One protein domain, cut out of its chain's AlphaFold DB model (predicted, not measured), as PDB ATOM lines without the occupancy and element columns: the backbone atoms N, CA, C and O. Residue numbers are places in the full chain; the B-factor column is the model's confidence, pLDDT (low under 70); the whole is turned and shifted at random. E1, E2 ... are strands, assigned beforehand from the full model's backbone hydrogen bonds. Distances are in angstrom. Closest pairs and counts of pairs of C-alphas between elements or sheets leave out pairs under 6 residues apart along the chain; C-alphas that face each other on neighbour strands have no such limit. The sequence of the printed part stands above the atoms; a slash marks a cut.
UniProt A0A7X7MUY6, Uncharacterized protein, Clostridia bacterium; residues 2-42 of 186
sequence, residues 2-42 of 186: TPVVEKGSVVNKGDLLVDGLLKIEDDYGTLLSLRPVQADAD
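What this domain is: This is residues 2 to 42 of the 186 residues of an uncharacterized protein of Clostridia bacterium (UniProt A0A7X7MUY6). This loose, elongated piece has little regular structure: a wide loop of unnamed chain, residues 2 to 20, leads into one antiparallel hairpin, E1 then E2, which makes the other end. A short antiparallel pairing of residues 2 to 3 with residues 18 to 19 closes the loop. The printed part has 41 residues, with no named helix and 11 residues in two named strands, all strand by class; the radius of gyration of the C-alphas is 12.5 A and the spans are 34 by 20 by 16 A.

Where its parts are: Start at C-alpha 2, (-124.526, 77.791, 23.290). Find E1, residues 21 to 25, from (-124.904, 84.533, 24.550), 12.5 A long. E2, residues 31 to 36, runs 14.5 A to (-121.984, 88.093, 23.501).

How they stand to each other: Across the E1 and E2 hairpin, joined by a tight link, look for N 22 and O 35, 2.9 A apart and within hydrogen-bond range. Their directions stand at 156 degrees, antiparallel.

The domain as a whole: The C-alphas farthest apart, Lys 13 and Asp 27, are 36.7 A apart. The printed part has no cut, and no printed residue is under 70 in pLDDT.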
ATOM      1  N   THR A   2    -123.812  78.712  22.392       85.31
ATOM      2  CA  THR A   2    -124.526  77.791  23.290       85.31
ATOM      3  C   THR A   2    -125.647  77.100  22.505       85.31
ATOM      4  O   THR A   2    -126.492  77.807  21.957       85.31
ATOM      5  N   PRO A   3    -125.692  75.761  22.403       86.44
ATOM      6  CA  PRO A   3    -126.802  75.083  21.740       86.44
ATOM      7  C   PRO A   3    -128.096  75.312  22.530       86.44
ATOM      8  O   PRO A   3    -128.114  75.165  23.751       86.44
ATOM      9  N   VAL A   4    -129.174  75.681  21.837       89.19
ATOM     10  CA  VAL A   4    -130.511  75.856  22.447       89.19
ATOM     11  C   VAL A   4    -131.479  74.729  22.084       89.19
ATOM     12  O   VAL A   4    -132.607  74.702  22.566       89.19
ATOM     13  N   VAL A   5    -131.028  73.790  21.253       88.81
ATOM     14  CA  VAL A   5    -131.769  72.594  20.848       88.81
ATOM     15  C   VAL A   5    -130.966  71.339  21.169       88.81
ATOM     16  O   VAL A   5    -129.734  71.363  21.197       88.81
ATOM     17  N   GLU A   6    -131.671  70.235  21.395       87.69
ATOM     18  CA  GLU A   6    -131.066  68.934  21.660       87.69
ATOM     19  C   GLU A   6    -131.102  68.044  20.413       87.69
ATOM     20  O   GLU A   6    -131.838  68.271  19.445       87.69
ATOM     21  N   LYS A   7    -130.300  66.977  20.428       86.69
ATOM     22  CA  LYS A   7    -130.308  65.995  19.345       86.69
ATOM     23  C   LYS A   7    -131.694  65.354  19.231       86.69
ATOM     24  O   LYS A   7    -132.186  64.749  20.176       86.69
ATOM     25  N   GLY A   8    -132.282  65.426  18.038       87.44
ATOM     26  CA  GLY A   8    -133.615  64.886  17.758       87.44
ATOM     27  C   GLY A   8    -134.754  65.889  17.948       87.44
ATOM     28  O   GLY A   8    -135.908  65.529  17.718       87.44
ATOM     29  N   SER A   9    -134.459  67.139  18.320       88.44
ATOM     30  CA  SER A   9    -135.454  68.210  18.294       88.44
ATOM     31  C   SER A   9    -135.951  68.462  16.867       88.44
ATOM     32  O   SER A   9    -135.170  68.555  15.921       88.44
ATOM     33  N   VAL A  10    -137.270  68.593  16.715       89.44
ATOM     34  CA  VAL A  10    -137.895  69.041  15.465       89.44
ATOM     35  C   VAL A  10    -137.869  70.562  15.450       89.44
ATOM     36  O   VAL A  10    -138.372  71.191  16.378       89.44
ATOM     37  N   VAL A  11    -137.297  71.139  14.399       89.56
ATOM     38  CA  VAL A  11    -137.118  72.587  14.251       89.56
ATOM     39  C   VAL A  11    -137.731  73.072  12.945       89.56
ATOM     40  O   VAL A  11    -137.803  72.334  11.959       89.56
ATOM     41  N   ASN A  12    -138.182  74.319  12.938       89.25
ATOM     42  CA  ASN A  12    -138.759  74.987  11.785       89.25
ATOM     43  C   ASN A  12    -137.802  76.035  11.222       89.25
ATOM     44  O   ASN A  12    -136.845  76.489  11.851       89.25
ATOM     45  N   LYS A  13    -138.089  76.463   9.993       86.06
ATOM     46  CA  LYS A  13    -137.352  77.554   9.365       86.06
ATOM     47  C   LYS A  13    -137.518  78.837  10.188       86.06
ATOM     48  O   LYS A  13    -138.624  79.359  10.280       86.06
ATOM     49  N   GLY A  14    -136.400  79.371  10.673       86.62
ATOM     50  CA  GLY A  14    -136.349  80.605  11.462       86.62
ATOM     51  C   GLY A  14    -136.115  80.387  12.956       86.62
ATOM     52  O   GLY A  14    -135.914  81.371  13.664       86.62
ATOM     53  N   ASP A  15    -136.091  79.138  13.424       89.25
ATOM     54  CA  ASP A  15    -135.791  78.835  14.821       89.25
ATOM     55  C   ASP A  15    -134.318  79.124  15.149       89.25
ATOM     56  O   ASP A  15    -133.414  78.888  14.340       89.25
ATOM     57  N   LEU A  16    -134.074  79.637  16.358       87.62
ATOM     58  CA  LEU A  16    -132.727  79.804  16.896       87.62
ATOM     59  C   LEU A  16    -132.207  78.436  17.343       87.62
ATOM     60  O   LEU A  16    -132.856  77.766  18.140       87.62
ATOM     61  N   LEU A  17    -131.038  78.035  16.842       89.31
ATOM     62  CA  LEU A  17    -130.429  76.732  17.150       89.31
ATOM     63  C   LEU A  17    -129.185  76.859  18.027       89.31
ATOM     64  O   LEU A  17    -128.891  75.983  18.841       89.31
ATOM     65  N   VAL A  18    -128.478  77.978  17.886       88.69
ATOM     66  CA  VAL A  18    -127.265  78.296  18.632       88.69
ATOM     67  C   VAL A  18    -127.353  79.743  19.071       88.69
ATOM     68  O   VAL A  18    -127.455  80.646  18.241       88.69
ATOM     69  N   ASP A  19    -127.301  79.960  20.377       88.50
ATOM     70  CA  ASP A  19    -127.241  81.287  20.963       88.50
ATOM     71  C   ASP A  19    -125.787  81.788  21.004       88.50
ATOM     72  O   ASP A  19    -124.843  81.053  21.315       88.50
ATOM     73  N   GLY A  20    -125.596  83.061  20.670       86.75
ATOM     74  CA  GLY A  20    -124.326  83.768  20.820       86.75
ATOM     75  C   GLY A  20    -124.106  84.294  22.238       86.75
ATOM     76  O   GLY A  20    -123.083  84.918  22.495       86.75
ATOM     77  N   LEU A  21    -125.040  84.093  23.166       87.06
ATOM     78  CA  LEU A  21    -124.904  84.533  24.550       87.06
ATOM     79  C   LEU A  21    -124.323  83.414  25.424       87.06
ATOM     80  O   LEU A  21    -124.928  82.359  25.622       87.06
ATOM     81  N   LEU A  22    -123.135  83.662  25.979       84.44
ATOM     82  CA  LEU A  22    -122.540  82.820  27.014       84.44
ATOM     83  C   LEU A  22    -123.000  83.294  28.392       84.44
ATOM     84  O   LEU A  22    -122.782  84.452  28.759       84.44
ATOM     85  N   LYS A  23    -123.607  82.382  29.156       85.31
ATOM     86  CA  LYS A  23    -123.914  82.574  30.576       85.31
ATOM     87  C   LYS A  23    -122.661  82.280  31.392       85.31
ATOM     88  O   LYS A  23    -122.097  81.196  31.285       85.31
ATOM     89  N   ILE A  24    -122.214  83.261  32.165       84.50
ATOM     90  CA  ILE A  24    -121.134  83.105  33.138       84.50
ATOM     91  C   ILE A  24    -121.809  82.937  34.495       84.50
ATOM     92  O   ILE A  24    -122.503  83.851  34.942       84.50
ATOM     93  N   GLU A  25    -121.639  81.775  35.111       89.69
ATOM     94  CA  GLU A  25    -122.241  81.401  36.396       89.69
ATOM     95  C   GLU A  25    -121.138  81.213  37.451       89.69
ATOM     96  O   GLU A  25    -119.987  80.945  37.098       89.69
ATOM     97  N   ASP A  26    -121.460  81.416  38.732       84.31
ATOM     98  CA  ASP A  26    -120.567  81.063  39.845       84.31
ATOM     99  C   ASP A  26    -120.609  79.552  40.155       84.31
ATOM    100  O   ASP A  26    -121.421  78.811  39.601       84.31
ATOM    101  N   ASP A  27    -119.755  79.086  41.074       86.81
ATOM    102  CA  ASP A  27    -119.682  77.669  41.479       86.81
ATOM    103  C   ASP A  27    -120.992  77.133  42.105       86.81
ATOM    104  O   ASP A  27    -121.141  75.926  42.308       86.81
ATOM    105  N   TYR A  28    -121.946  78.018  42.411       85.19
ATOM    106  CA  TYR A  28    -123.265  77.707  42.959       85.19
ATOM    107  C   TYR A  28    -124.398  77.853  41.920       85.19
ATOM    108  O   TYR A  28    -125.565  77.663  42.269       85.19
ATOM    109  N   GLY A  29    -124.079  78.149  40.652       79.19
ATOM    110  CA  GLY A  29    -125.044  78.305  39.556       79.19
ATOM    111  C   GLY A  29    -125.737  79.674  39.505       79.19
ATOM    112  O   GLY A  29    -126.729  79.844  38.793       79.19
ATOM    113  N   THR A  30    -125.256  80.666  40.256       83.31
ATOM    114  CA  THR A  30    -125.779  82.035  40.197       83.31
ATOM    115  C   THR A  30    -125.266  82.722  38.936       83.31
ATOM    116  O   THR A  30    -124.060  82.809  38.714       83.31
ATOM    117  N   LEU A  31    -126.172  83.262  38.117       85.25
ATOM    118  CA  LEU A  31    -125.811  84.019  36.917       85.25
ATOM    119  C   LEU A  31    -125.048  85.303  37.289       85.25
ATOM    120  O   LEU A  31    -125.620  86.225  37.869       85.25
ATOM    121  N   LEU A  32    -123.775  85.380  36.900       85.00
ATOM    122  CA  LEU A  32    -122.899  86.530  37.137       85.00
ATOM    123  C   LEU A  32    -122.960  87.550  35.995       85.00
ATOM    124  O   LEU A  32    -122.992  88.754  36.240       85.00
ATOM    125  N   SER A  33    -122.939  87.089  34.740       84.50
ATOM    126  CA  SER A  33    -122.940  87.967  33.561       84.50
ATOM    127  C   SER A  33    -123.310  87.217  32.279       84.50
ATOM    128  O   SER A  33    -123.087  86.014  32.160       84.50
ATOM    129  N   LEU A  34    -123.807  87.952  31.280       88.00
ATOM    130  CA  LEU A  34    -123.986  87.478  29.904       88.00
ATOM    131  C   LEU A  34    -122.903  88.077  29.008       88.00
ATOM    132  O   LEU A  34    -122.675  89.288  29.044       88.00
ATOM    133  N   ARG A  35    -122.241  87.249  28.197       87.31
ATOM    134  CA  ARG A  35    -121.221  87.703  27.244       87.31
ATOM    135  C   ARG A  35    -121.636  87.370  25.809       87.31
ATOM    136  O   ARG A  35    -121.798  86.187  25.511       87.31
ATOM    137  N   PRO A  36    -121.767  88.363  24.913       88.75
ATOM    138  CA  PRO A  36    -121.984  88.093  23.501       88.75
ATOM    139  C   PRO A  36    -120.698  87.551  22.868       88.75
ATOM    140  O   PRO A  36    -119.615  88.115  23.040       88.75
ATOM    141  N   VAL A  37    -120.825  86.458  22.129       87.62
ATOM    142  CA  VAL A  37    -119.784  85.834  21.312       87.62
ATOM    143  C   VAL A  37    -120.333  85.527  19.924       87.62
ATOM    144  O   VAL A  37    -121.545  85.438  19.724       87.62
ATOM    145  N   GLN A  38    -119.439  85.346  18.954       84.69
ATOM    146  CA  GLN A  38    -119.833  84.830  17.650       84.69
ATOM    147  C   GLN A  38    -120.369  83.401  17.828       84.69
ATOM    148  O   GLN A  38    -119.674  82.517  18.335       84.69
ATOM    149  N   ALA A  39    -121.636  83.196  17.472       83.25
ATOM    150  CA  ALA A  39    -122.233  81.873  17.450       83.25
ATOM    151  C   ALA A  39    -121.606  81.072  16.304       83.25
ATOM    152  O   ALA A  39    -121.598  81.518  15.160       83.25
ATOM    153  N   ASP A  40    -121.075  79.910  16.652       83.44
ATOM    154  CA  ASP A  40    -120.464  78.946  15.750       83.44
ATOM    155  C   ASP A  40    -120.812  77.550  16.275       83.44
ATOM    156  O   ASP A  40    -120.796  77.348  17.504       83.44
ATOM    157  N   ALA A  41    -121.231  76.667  15.370       83.12
ATOM    158  CA  ALA A  41    -121.577  75.274  15.633       83.12
ATOM    159  C   ALA A  41    -121.743  74.489  14.327       83.12
ATOM    160  O   ALA A  41    -122.353  74.984  13.377       83.12
ATOM    161  N   ASP A  42    -121.338  73.222  14.359       86.38
ATOM    162  CA  ASP A  42    -121.644  72.239  13.326       86.38
ATOM    163  C   ASP A  42    -123.005  71.588  13.602       86.38
ATOM    164  O   ASP A  42    -123.214  70.960  14.645       86.38
TER     165      ASP A  42